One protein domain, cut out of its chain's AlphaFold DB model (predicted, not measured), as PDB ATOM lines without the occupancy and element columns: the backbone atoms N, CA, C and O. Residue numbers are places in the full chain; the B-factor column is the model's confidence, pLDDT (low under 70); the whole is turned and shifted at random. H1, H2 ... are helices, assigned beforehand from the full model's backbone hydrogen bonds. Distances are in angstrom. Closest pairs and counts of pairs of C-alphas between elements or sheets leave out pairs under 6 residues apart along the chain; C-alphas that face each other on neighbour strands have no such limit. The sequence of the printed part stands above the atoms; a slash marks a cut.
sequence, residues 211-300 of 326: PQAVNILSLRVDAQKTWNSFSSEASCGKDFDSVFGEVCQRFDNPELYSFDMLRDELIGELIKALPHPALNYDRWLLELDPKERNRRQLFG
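This is residues 211 to 300 of the 326 residues of an uncharacterized protein of Photorhabdus namnaonensis (UniProt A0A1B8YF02). Three helices, H1, H2 and H3, run up and down as a loosely joined bundle: H2 and H3 pack on each other, while H1 makes few contacts with them. The short H4 lies across H1 and H3 on the side away from H2, and beyond it residues 294 to 300, most of them in H5, stick out free. The printed part has 90 residues with five named helices, in the order H1, H2, H3, H4, H5, and no named strand; its class is all helix. The whole is compact, with a radius of gyration of the C-alphas of 13.1 A, and flat, spanning 38 by 35 by 19 A.

H1, residues 211 to 230, and H2, residues 240 to 250, form a helical hairpin and only just touch, with 3 pairs of C-alphas within 8 A; residues 220 to 227 alone of H1 take part, and the closest C-alphas are those of Gln 224 and Phe 240, 6.9 A apart. They run opposite ways at a steep tilt of 36 degrees, only just past shallow. H2 and H3, residues 259 to 273, form a second helical hairpin and touch with 10 pairs of C-alphas within 8 A, the closest being those of Val 247 and Leu 266 at 6.1 A; they run opposite ways at a steep tilt of 43 degrees. H1 and H3 run the same way at a shallow tilt of 20 degrees and are close but not clearly touching, with the closest C-alphas, those of Ile 216 and Phe 259, 7.7 A apart. H4, residues 281 to 287, touches residues 267 to 271 alone of H3, with the closest C-alphas those of Ile 267 and Trp 284, 6.3 A apart, at a steep tilt of 65 degrees. H4 only just touches H1, with 3 pairs of C-alphas within 8 A, at residues 222 to 226 alone of H1; the closest C-alphas are those of Asp 222 and Glu 287, 6.9 A apart. H5, residues 290 to 299, touches no helix but is near H1, and it is apart from H2 and H3. In H1, H2, H3, H4 and H5 every O i to N i+4 pair is within hydrogen-bond range.

H1 begins at C-alpha 211, (171.864, 92.751, 48.054), and is 29.3 A long. H2 is 15.9 A long and H3 20.6 A, ending at C-alpha 273, (178.407, 66.642, 56.367). H4 is 9.9 A long; H5 is 14.2 A long and ends at C-alpha 299, (185.650, 83.082, 30.972).

The C-alphas farthest apart are those of Glu 233 and Glu 255, at 39.1 A. The printed part has no cut. The link from H4 to H5 is tight, the other three are short, and no link is long. The mean pLDDT of the printed part is 90.7 and that of H5 is 77; no printed residue is under 70.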
ATOM      1  N   PRO A 211     170.479  93.131  48.351       95.38
ATOM      2  CA  PRO A 211     171.864  92.751  48.054       95.38
ATOM      3  C   PRO A 211     172.403  91.665  48.992       95.38
ATOM      4  O   PRO A 211     173.042  90.723  48.536       95.38
ATOM      5  N   GLN A 212     172.098  91.760  50.289       95.25
ATOM      6  CA  GLN A 212     172.544  90.784  51.285       95.25
ATOM      7  C   GLN A 212     171.854  89.431  51.080       95.25
ATOM      8  O   GLN A 212     172.538  88.414  50.988       95.25
ATOM      9  N   ALA A 213     170.528  89.421  50.901       97.06
ATOM     10  CA  ALA A 213     169.779  88.194  50.629       97.06
ATOM     11  C   ALA A 213     170.273  87.492  49.350       97.06
ATOM     12  O   ALA A 213     170.498  86.283  49.336       97.06
ATOM     13  N   VAL A 214     170.520  88.252  48.277       95.81
ATOM     14  CA  VAL A 214     171.041  87.715  47.008       95.81
ATOM     15  C   VAL A 214     172.456  87.148  47.156       95.81
ATOM     16  O   VAL A 214     172.768  86.158  46.491       95.81
ATOM     17  N   ASN A 215     173.297  87.717  48.023       95.00
ATOM     18  CA  ASN A 215     174.626  87.170  48.308       95.00
ATOM     19  C   ASN A 215     174.540  85.808  49.009       95.00
ATOM     20  O   ASN A 215     175.224  84.874  48.595       95.00
ATOM     21  N   ILE A 216     173.657  85.658  50.002       97.00
ATOM     22  CA  ILE A 216     173.437  84.368  50.680       97.00
ATOM     23  C   ILE A 216     172.845  83.339  49.704       97.00
ATOM     24  O   ILE A 216     173.311  82.204  49.633       97.00
ATOM     25  N   LEU A 217     171.859  83.727  48.887       97.06
ATOM     26  CA  LEU A 217     171.294  82.842  47.861       97.06
ATOM     27  C   LEU A 217     172.338  82.415  46.826       97.06
ATOM     28  O   LEU A 217     172.337  81.273  46.374       97.06
ATOM     29  N   SER A 218     173.230  83.329  46.454       95.19
ATOM     30  CA  SER A 218     174.341  83.049  45.550       95.19
ATOM     31  C   SER A 218     175.286  82.010  46.147       95.19
ATOM     32  O   SER A 218     175.551  81.008  45.489       95.19
ATOM     33  N   LEU A 219     175.680  82.200  47.410       96.25
ATOM     34  CA  LEU A 219     176.475  81.240  48.172       96.25
ATOM     35  C   LEU A 219     175.801  79.860  48.226       96.25
ATOM     36  O   LEU A 219     176.454  78.850  47.974       96.25
ATOM     37  N   ARG A 220     174.485  79.812  48.481       97.19
ATOM     38  CA  ARG A 220     173.704  78.566  48.490       97.19
ATOM     39  C   ARG A 220     173.772  77.840  47.147       97.19
ATOM     40  O   ARG A 220     173.968  76.630  47.125       97.19
ATOM     41  N   VAL A 221     173.588  78.553  46.033       95.38
ATOM     42  CA  VAL A 221     173.625  77.961  44.682       95.38
ATOM     43  C   VAL A 221     174.994  77.349  44.390       95.38
ATOM     44  O   VAL A 221     175.063  76.214  43.914       95.38
ATOM     45  N   ASP A 222     176.068  78.069  44.707       94.25
ATOM     46  CA  ASP A 222     177.438  77.607  44.466       94.25
ATOM     47  C   ASP A 222     177.779  76.399  45.363       94.25
ATOM     48  O   ASP A 222     178.332  75.396  44.895       94.25
ATOM     49  N   ALA A 223     177.342  76.432  46.626       95.75
ATOM     50  CA  ALA A 223     177.514  75.326  47.561       95.75
ATOM     51  C   ALA A 223     176.724  74.077  47.151       95.75
ATOM     52  O   ALA A 223     177.283  72.982  47.134       95.75
ATOM     53  N   GLN A 224     175.464  74.232  46.740       96.00
ATOM     54  CA  GLN A 224     174.628  73.132  46.260       96.00
ATOM     55  C   GLN A 224     175.201  72.501  44.984       96.00
ATOM     56  O   GLN A 224     175.192  71.278  44.846       96.00
ATOM     57  N   LYS A 225     175.700  73.315  44.040       94.06
ATOM     58  CA  LYS A 225     176.322  72.818  42.801       94.06
ATOM     59  C   LYS A 225     177.522  71.926  43.121       94.06
ATOM     60  O   LYS A 225     177.638  70.829  42.569       94.06
ATOM     61  N   THR A 226     178.387  72.385  44.023       93.00
ATOM     62  CA  THR A 226     179.547  71.612  44.477       93.00
ATOM     63  C   THR A 226     179.094  70.359  45.218       93.00
ATOM     64  O   THR A 226     179.501  69.268  44.843       93.00
ATOM     65  N   TRP A 227     178.171  70.477  46.175       94.69
ATOM     66  CA  TRP A 227     177.615  69.337  46.910       94.69
ATOM     67  C   TRP A 227     177.112  68.230  45.976       94.69
ATOM     68  O   TRP A 227     177.522  67.080  46.101       94.69
ATOM     69  N   ASN A 228     176.294  68.583  44.983       93.38
ATOM     70  CA  ASN A 228     175.702  67.628  44.041       93.38
ATOM     71  C   ASN A 228     176.731  66.923  43.150       93.38
ATOM     72  O   ASN A 228     176.442  65.853  42.625       93.38
ATOM     73  N   SER A 229     177.909  67.520  42.961       90.81
ATOM     74  CA  SER A 229     178.975  66.948  42.132       90.81
ATOM     75  C   SER A 229     179.771  65.861  42.863       90.81
ATOM     76  O   SER A 229     180.403  65.042  42.208       90.81
ATOM     77  N   PHE A 230     179.746  65.848  44.200       89.06
ATOM     78  CA  PHE A 230     180.514  64.911  45.032       89.06
ATOM     79  C   PHE A 230     179.627  64.007  45.905       89.06
ATOM     80  O   PHE A 230     180.100  62.995  46.421       89.06
ATOM     81  N   SER A 231     178.339  64.326  46.060       87.00
ATOM     82  CA  SER A 231     177.409  63.577  46.917       87.00
ATOM     83  C   SER A 231     177.165  62.135  46.469       87.00
ATOM     84  O   SER A 231     176.791  61.307  47.293       87.00
ATOM     85  N   SER A 232     177.406  61.798  45.198       83.50
ATOM     86  CA  SER A 232     177.327  60.416  44.705       83.50
ATOM     87  C   SER A 232     178.485  59.530  45.165       83.50
ATOM     88  O   SER A 232     178.349  58.309  45.174       83.50
ATOM     89  N   GLU A 233     179.625  60.127  45.522       78.19
ATOM     90  CA  GLU A 233     180.871  59.421  45.853       78.19
ATOM     91  C   GLU A 233     181.154  59.392  47.365       78.19
ATOM     92  O   GLU A 233     182.063  58.694  47.815       78.19
ATOM     93  N   ALA A 234     180.365  60.115  48.163       75.88
ATOM     94  CA  ALA A 234     180.544  60.250  49.604       75.88
ATOM     95  C   ALA A 234     179.294  59.816  50.386       75.88
ATOM     96  O   ALA A 234     178.156  60.020  49.965       75.88
ATOM     97  N   SER A 235     179.503  59.241  51.574       73.38
ATOM     98  CA  SER A 235     178.407  58.945  52.501       73.38
ATOM     99  C   SER A 235     177.948  60.242  53.171       73.38
ATOM    100  O   SER A 235     178.664  60.808  53.995       73.38
ATOM    101  N   CYS A 236     176.766  60.722  52.788       76.12
ATOM    102  CA  CYS A 236     176.163  61.931  53.346       76.12
ATOM    103  C   CYS A 236     175.242  61.554  54.515       76.12
ATOM    104  O   CYS A 236     174.281  60.810  54.327       76.12
ATOM    105  N   GLY A 237     175.517  62.069  55.718       75.44
ATOM    106  CA  GLY A 237     174.668  61.847  56.901       75.44
ATOM    107  C   GLY A 237     173.473  62.804  57.011       75.44
ATOM    108  O   GLY A 237     172.521  62.517  57.733       75.44
ATOM    109  N   LYS A 238     173.522  63.935  56.297       87.88
ATOM    110  CA  LYS A 238     172.465  64.951  56.201       87.88
ATOM    111  C   LYS A 238     172.300  65.381  54.747       87.88
ATOM    112  O   LYS A 238     173.246  65.283  53.965       87.88
ATOM    113  N   ASP A 239     171.117  65.868  54.392       92.44
ATOM    114  CA  ASP A 239     170.906  66.558  53.125       92.44
ATOM    115  C   ASP A 239     171.465  67.992  53.175       92.44
ATOM    116  O   ASP A 239     171.665  68.575  54.244       92.44
ATOM    117  N   PHE A 240     171.729  68.563  51.998       95.62
ATOM    118  CA  PHE A 240     172.286  69.910  51.883       95.62
ATOM    119  C   PHE A 240     171.372  70.983  52.494       95.62
ATOM    120  O   PHE A 240     171.871  71.909  53.134       95.62
ATOM    121  N   ASP A 241     170.055  70.874  52.294       96.00
ATOM    122  CA  ASP A 241     169.100  71.895  52.730       96.00
ATOM    123  C   ASP A 241     169.046  71.985  54.256       96.00
ATOM    124  O   ASP A 241     169.052  73.086  54.806       96.00
ATOM    125  N   SER A 242     169.101  70.840  54.941       96.00
ATOM    126  CA  SER A 242     169.234  70.765  56.395       96.00
ATOM    127  C   SER A 242     170.510  71.454  56.885       96.00
ATOM    128  O   SER A 242     170.433  72.300  57.776       96.00
ATOM    129  N   VAL A 243     171.670  71.151  56.291       97.19
ATOM    130  CA  VAL A 243     172.955  71.757  56.693       97.19
ATOM    131  C   VAL A 243     172.934  73.271  56.488       97.19
ATOM    132  O   VAL A 243     173.274  74.034  57.392       97.19
ATOM    133  N   PHE A 244     172.499  73.719  55.311       98.12
ATOM    134  CA  PHE A 244     172.425  75.137  54.980       98.12
ATOM    135  C   PHE A 244     171.455  75.889  55.904       98.12
ATOM    136  O   PHE A 244     171.788  76.965  56.409       98.12
ATOM    137  N   GLY A 245     170.277  75.315  56.157       97.44
ATOM    138  CA  GLY A 245     169.263  75.891  57.033       97.44
ATOM    139  C   GLY A 245     169.712  76.001  58.492       97.44
ATOM    140  O   GLY A 245     169.497  77.039  59.115       97.44
ATOM    141  N   GLU A 246     170.386  74.976  59.025       97.50
ATOM    142  CA  GLU A 246     170.953  74.988  60.383       97.50
ATOM    143  C   GLU A 246     172.013  76.082  60.555       97.50
ATOM    144  O   GLU A 246     172.016  76.780  61.568       97.50
ATOM    145  N   VAL A 247     172.900  76.261  59.570       97.62
ATOM    146  CA  VAL A 247     173.887  77.352  59.595       97.62
ATOM    147  C   VAL A 247     173.176  78.697  59.545       97.62
ATOM    148  O   VAL A 247     173.448  79.557  60.376       97.62
ATOM    149  N   CYS A 248     172.217  78.871  58.634       97.62
ATOM    150  CA  CYS A 248     171.449  80.109  58.521       97.62
ATOM    151  C   CYS A 248     170.765  80.495  59.846       97.62
ATOM    152  O   CYS A 248     170.858  81.645  60.267       97.62
ATOM    153  N   GLN A 249     170.172  79.533  60.559       97.50
ATOM    154  CA  GLN A 249     169.537  79.773  61.863       97.50
ATOM    155  C   GLN A 249     170.500  80.324  62.922       97.50
ATOM    156  O   GLN A 249     170.106  81.178  63.714       97.50
ATOM    157  N   ARG A 250     171.772  79.898  62.927       96.81
ATOM    158  CA  ARG A 250     172.791  80.414  63.867       96.81
ATOM    159  C   ARG A 250     173.080  81.905  63.654       96.81
ATOM    160  O   ARG A 250     173.528  82.572  64.583       96.81
ATOM    161  N   PHE A 251     172.807  82.422  62.456       96.69
ATOM    162  CA  PHE A 251     173.039  83.813  62.069       96.69
ATOM    163  C   PHE A 251     171.746  84.632  61.934       96.69
ATOM    164  O   PHE A 251     171.797  85.741  61.407       96.69
ATOM    165  N   ASP A 252     170.599  84.146  62.425       96.69
ATOM    166  CA  ASP A 252     169.326  84.886  62.438       96.69
ATOM    167  C   ASP A 252     169.277  85.988  63.520       96.69
ATOM    168  O   ASP A 252     168.332  86.107  64.300       96.69
ATOM    169  N   ASN A 253     170.337  86.790  63.616       94.25
ATOM    170  CA  ASN A 253     170.428  87.919  64.532       94.25
ATOM    171  C   ASN A 253     171.132  89.101  63.834       94.25
ATOM    172  O   ASN A 253     172.302  88.970  63.467       94.25
ATOM    173  N   PRO A 254     170.463  90.262  63.685       91.56
ATOM    174  CA  PRO A 254     171.026  91.448  63.029       91.56
ATOM    175  C   PRO A 254     172.335  91.956  63.631       91.56
ATOM    176  O   PRO A 254     173.179  92.465  62.899       91.56
ATOM    177  N   GLU A 255     172.522  91.815  64.943       91.12
ATOM    178  CA  GLU A 255     173.708  92.316  65.646       91.12
ATOM    179  C   GLU A 255     174.924  91.398  65.479       91.12
ATOM    180  O   GLU A 255     176.062  91.843  65.612       91.12
ATOM    181  N   LEU A 256     174.690  90.119  65.176       89.38
ATOM    182  CA  LEU A 256     175.729  89.091  65.064       89.38
ATOM    183  C   LEU A 256     176.007  88.685  63.611       89.38
ATOM    184  O   LEU A 256     176.955  87.947  63.342       89.38
ATOM    185  N   TYR A 257     175.183  89.139  62.666       95.06
ATOM    186  CA  TYR A 257     175.289  88.735  61.273       95.06
ATOM    187  C   TYR A 257     176.553  89.294  60.607       95.06
ATOM    188  O   TYR A 257     176.740  90.502  60.458       95.06
ATOM    189  N   SER A 258     177.382  88.382  60.104       95.38
ATOM    190  CA  SER A 258     178.481  88.675  59.190       95.38
ATOM    191  C   SER A 258     178.468  87.655  58.061       95.38
ATOM    192  O   SER A 258     178.459  86.449  58.304       95.38
ATOM    193  N   PHE A 259     178.486  88.137  56.816       94.62
ATOM    194  CA  PHE A 259     178.492  87.262  55.643       94.62
ATOM    195  C   PHE A 259     179.738  86.368  55.606       94.62
ATOM    196  O   PHE A 259     179.633  85.186  55.290       94.62
ATOM    197  N   ASP A 260     180.903  86.912  55.967       94.75
ATOM    198  CA  ASP A 260     182.157  86.156  55.967       94.75
ATOM    199  C   ASP A 260     182.149  85.055  57.032       94.75
ATOM    200  O   ASP A 260     182.591  83.942  56.754       94.75
ATOM    201  N   MET A 261     181.583  85.333  58.212       96.06
ATOM    202  CA  MET A 261     181.430  84.329  59.272       96.06
ATOM    203  C   MET A 261     180.394  83.266  58.905       96.06
ATOM    204  O   MET A 261     180.636  82.087  59.137       96.06
ATOM    205  N   LEU A 262     179.272  83.657  58.289       96.75
ATOM    206  CA  LEU A 262     178.281  82.706  57.777       96.75
ATOM    207  C   LEU A 262     178.912  81.773  56.746       96.75
ATOM    208  O   LEU A 262     178.690  80.566  56.790       96.75
ATOM    209  N   ARG A 263     179.712  82.324  55.825       96.50
ATOM    210  CA  ARG A 263     180.428  81.537  54.820       96.50
ATOM    211  C   ARG A 263     181.413  80.567  55.467       96.50
ATOM    212  O   ARG A 263     181.440  79.409  55.068       96.50
ATOM    213  N   ASP A 264     182.213  81.029  56.421       96.50
ATOM    214  CA  ASP A 264     183.199  80.198  57.120       96.50
ATOM    215  C   ASP A 264     182.539  79.034  57.872       96.50
ATOM    216  O   ASP A 264     182.894  77.871  57.672       96.50
ATOM    217  N   GLU A 265     181.494  79.334  58.645       97.38
ATOM    218  CA  GLU A 265     180.721  78.329  59.374       97.38
ATOM    219  C   GLU A 265     180.056  77.332  58.412       97.38
ATOM    220  O   GLU A 265     180.088  76.122  58.645       97.38
ATOM    221  N   LEU A 266     179.511  77.818  57.289       97.44
ATOM    222  CA  LEU A 266     178.938  76.960  56.255       97.44
ATOM    223  C   LEU A 266     179.984  75.992  55.697       97.44
ATOM    224  O   LEU A 266     179.698  74.805  55.580       97.44
ATOM    225  N   ILE A 267     181.196  76.461  55.390       96.81
ATOM    226  CA  ILE A 267     182.284  75.592  54.920       96.81
ATOM    227  C   ILE A 267     182.602  74.518  55.968       96.81
ATOM    228  O   ILE A 267     182.707  73.337  55.627       96.81
ATOM    229  N   GLY A 268     182.714  74.907  57.240       96.00
ATOM    230  CA  GLY A 268     182.973  73.981  58.341       96.00
ATOM    231  C   GLY A 268     181.924  72.871  58.444       96.00
ATOM    232  O   GLY A 268     182.278  71.695  58.568       96.00
ATOM    233  N   GLU A 269     180.639  73.215  58.345       96.62
ATOM    234  CA  GLU A 269     179.548  72.237  58.403       96.62
ATOM    235  C   GLU A 269     179.456  71.382  57.129       96.62
ATOM    236  O   GLU A 269     179.206  70.179  57.223       96.62
ATOM    237  N   LEU A 270     179.738  71.947  55.950       95.31
ATOM    238  CA  LEU A 270     179.776  71.200  54.689       95.31
ATOM    239  C   LEU A 270     180.872  70.126  54.692       95.31
ATOM    240  O   LEU A 270     180.619  69.014  54.241       95.31
ATOM    241  N   ILE A 271     182.059  70.410  55.240       94.38
ATOM    242  CA  ILE A 271     183.150  69.421  55.356       94.38
ATOM    243  C   ILE A 271     182.745  68.254  56.261       94.38
ATOM    244  O   ILE A 271     183.044  67.099  55.960       94.38
ATOM    245  N   LYS A 272     182.068  68.547  57.378       92.88
ATOM    246  CA  LYS A 272     181.590  67.515  58.310       92.88
ATOM    247  C   LYS A 272     180.484  66.668  57.684       92.88
ATOM    248  O   LYS A 272     180.446  65.461  57.907       92.88
ATOM    249  N   ALA A 273     179.579  67.298  56.936       93.25
ATOM    250  CA  ALA A 273     178.407  66.642  56.367       93.25
ATOM    251  C   ALA A 273     178.697  65.897  55.049       93.25
ATOM    252  O   ALA A 273     178.039  64.892  54.772       93.25
ATOM    253  N   LEU A 274     179.693  66.352  54.280       91.62
ATOM    254  CA  LEU A 274     180.184  65.742  53.042       91.62
ATOM    255  C   LEU A 274     181.708  65.518  53.114       91.62
ATOM    256  O   LEU A 274     182.483  66.224  52.458       91.62
ATOM    257  N   PRO A 275     182.167  64.538  53.909       89.00
ATOM    258  CA  PRO A 275     183.584  64.226  54.002       89.00
ATOM    259  C   PRO A 275     184.066  63.589  52.692       89.00
ATOM    260  O   PRO A 275     183.697  62.463  52.360       89.00
ATOM    261  N   HIS A 276     184.917  64.299  51.949       88.50
ATOM    262  CA  HIS A 276     185.491  63.811  50.694       88.50
ATOM    263  C   HIS A 276     186.971  64.226  50.553       88.50
ATOM    264  O   HIS A 276     187.288  65.394  50.785       88.50
ATOM    265  N   PRO A 277     187.894  63.336  50.122       86.44
ATOM    266  CA  PRO A 277     189.332  63.641  50.053       86.44
ATOM    267  C   PRO A 277     189.693  64.846  49.173       86.44
ATOM    268  O   PRO A 277     190.683  65.526  49.427       86.44
ATOM    269  N   ALA A 278     188.892  65.112  48.137       87.06
ATOM    270  CA  ALA A 278     189.090  66.244  47.231       87.06
ATOM    271  C   ALA A 278     188.397  67.546  47.683       87.06
ATOM    272  O   ALA A 278     188.592  68.573  47.040       87.06
ATOM    273  N   LEU A 279     187.586  67.520  48.751       89.38
ATOM    274  CA  LEU A 279     186.835  68.673  49.267       89.38
ATOM    275  C   LEU A 279     187.325  69.067  50.664       89.38
ATOM    276  O   LEU A 279     186.664  68.835  51.674       89.38
ATOM    277  N   ASN A 280     188.505  69.676  50.716       91.06
ATOM    278  CA  ASN A 280     189.010  70.306  51.934       91.06
ATOM    279  C   ASN A 280     188.502  71.758  52.069       91.06
ATOM    280  O   ASN A 280     187.799  72.273  51.197       91.06
ATOM    281  N   TYR A 281     188.869  72.419  53.169       93.12
ATOM    282  CA  TYR A 281     188.486  73.807  53.438       93.12
ATOM    283  C   TYR A 281     188.887  74.759  52.308       93.12
ATOM    284  O   TYR A 281     188.041  75.492  51.806       93.12
ATOM    285  N   ASP A 282     190.136  74.691  51.840       91.75
ATOM    286  CA  ASP A 282     190.629  75.564  50.769       91.75
ATOM    287  C   ASP A 282     189.855  75.360  49.463       91.75
ATOM    288  O   ASP A 282     189.562  76.316  48.743       91.75
ATOM    289  N   ARG A 283     189.476  74.113  49.161       91.94
ATOM    290  CA  ARG A 283     188.662  73.798  47.989       91.94
ATOM    291  C   ARG A 283     187.280  74.429  48.095       91.94
ATOM    292  O   ARG A 283     186.848  75.061  47.138       91.94
ATOM    293  N   TRP A 284     186.610  74.290  49.234       93.31
ATOM    294  CA  TRP A 284     185.322  74.941  49.467       93.31
ATOM    295  C   TRP A 284     185.437  76.466  49.433       93.31
ATOM    296  O   TRP A 284     184.616  77.120  48.801       93.31
ATOM    297  N   LEU A 285     186.479  77.037  50.034       93.12
ATOM    298  CA  LEU A 285     186.726  78.475  50.010       93.12
ATOM    299  C   LEU A 285     186.857  79.009  48.576       93.12
ATOM    300  O   LEU A 285     186.298  80.058  48.267       93.12
ATOM    301  N   LEU A 286     187.553  78.274  47.700       90.50
ATOM    302  CA  LEU A 286     187.681  78.600  46.277       90.50
ATOM    303  C   LEU A 286     186.351  78.467  45.524       90.50
ATOM    304  O   LEU A 286     186.001  79.345  44.739       90.50
ATOM    305  N   GLU A 287     185.609  77.379  45.747       89.81
ATOM    306  CA  GLU A 287     184.313  77.149  45.091       89.81
ATOM    307  C   GLU A 287     183.244  78.163  45.525       89.81
ATOM    308  O   GLU A 287     182.349  78.486  44.745       89.81
ATOM    309  N   LEU A 288     183.358  78.691  46.745       91.31
ATOM    310  CA  LEU A 288     182.442  79.668  47.334       91.31
ATOM    311  C   LEU A 288     182.980  81.111  47.283       91.31
ATOM    312  O   LEU A 288     182.438  81.992  47.957       91.31
ATOM    313  N   ASP A 289     184.035  81.383  46.505       86.25
ATOM    314  CA  ASP A 289     184.534  82.743  46.279       86.25
ATOM    315  C   ASP A 289     183.690  83.459  45.199       86.25
ATOM    316  O   ASP A 289     183.691  83.053  44.028       86.25
ATOM    317  N   PRO A 290     183.022  84.585  45.533       76.94
ATOM    318  CA  PRO A 290     182.296  85.392  44.554       76.94
ATOM    319  C   PRO A 290     183.144  85.825  43.346       76.94
ATOM    320  O   PRO A 290     182.619  85.969  42.239       76.94
ATOM    321  N   LYS A 291     184.456  86.039  43.527       80.12
ATOM    322  CA  LYS A 291     185.365  86.429  42.439       80.12
ATOM    323  C   LYS A 291     185.568  85.298  41.443       80.12
ATOM    324  O   LYS A 291     185.532  85.538  40.236       80.12
ATOM    325  N   GLU A 292     185.742  84.077  41.938       76.25
ATOM    326  CA  GLU A 292     185.922  82.898  41.096       76.25
ATOM    327  C   GLU A 292     184.639  82.587  40.319       76.25
ATOM    328  O   GLU A 292     184.686  82.311  39.119       76.25
ATOM    329  N   ARG A 293     183.471  82.776  40.940       72.44
ATOM    330  CA  ARG A 293     182.189  82.734  40.231       72.44
ATOM    331  C   ARG A 293     182.104  83.757  39.096       72.44
ATOM    332  O   ARG A 293     181.747  83.387  37.977       72.44
ATOM    333  N   ASN A 294     182.429  85.024  39.353       75.62
ATOM    334  CA  ASN A 294     182.402  86.060  38.313       75.62
ATOM    335  C   ASN A 294     183.380  85.733  37.175       75.62
ATOM    336  O   ASN A 294     183.050  85.903  36.001       75.62
ATOM    337  N   ARG A 295     184.559  85.192  37.507       80.62
ATOM    338  CA  ARG A 295     185.528  84.712  36.519       80.62
ATOM    339  C   ARG A 295     184.937  83.592  35.657       80.62
ATOM    340  O   ARG A 295     185.055  83.664  34.439       80.62
ATOM    341  N   ARG A 296     184.266  82.598  36.248       79.31
ATOM    342  CA  ARG A 296     183.612  81.498  35.507       79.31
ATOM    343  C   ARG A 296     182.491  81.987  34.596       79.31
ATOM    344  O   ARG A 296     182.351  81.485  33.487       79.31
ATOM    345  N   GLN A 297     181.721  82.984  35.028       74.94
ATOM    346  CA  GLN A 297     180.679  83.589  34.191       74.94
ATOM    347  C   GLN A 297     181.257  84.318  32.971       74.94
ATOM    348  O   GLN A 297     180.662  84.270  31.899       74.94
ATOM    349  N   LEU A 298     182.414  84.970  33.121       74.81
ATOM    350  CA  LEU A 298     183.063  85.726  32.045       74.81
ATOM    351  C   LEU A 298     183.930  84.857  31.120       74.81
ATOM    352  O   LEU A 298     184.007  85.131  29.926       74.81
ATOM    353  N   PHE A 299     184.590  83.830  31.661       77.00
ATOM    354  CA  PHE A 299     185.650  83.082  30.972       77.00
ATOM    355  C   PHE A 299     185.405  81.566  30.878       77.00
ATOM    356  O   PHE A 299     186.238  80.858  30.317       77.00
ATOM    357  N   GLY A 300     184.285  81.055  31.401       72.06
ATOM    358  CA  GLY A 300     183.972  79.622  31.434       72.06
ATOM    359  C   GLY A 300     184.641  78.858  32.585       72.06
ATOM    360  O   GLY A 300     185.410  79.416  33.378       72.06
TER     361      GLY A 300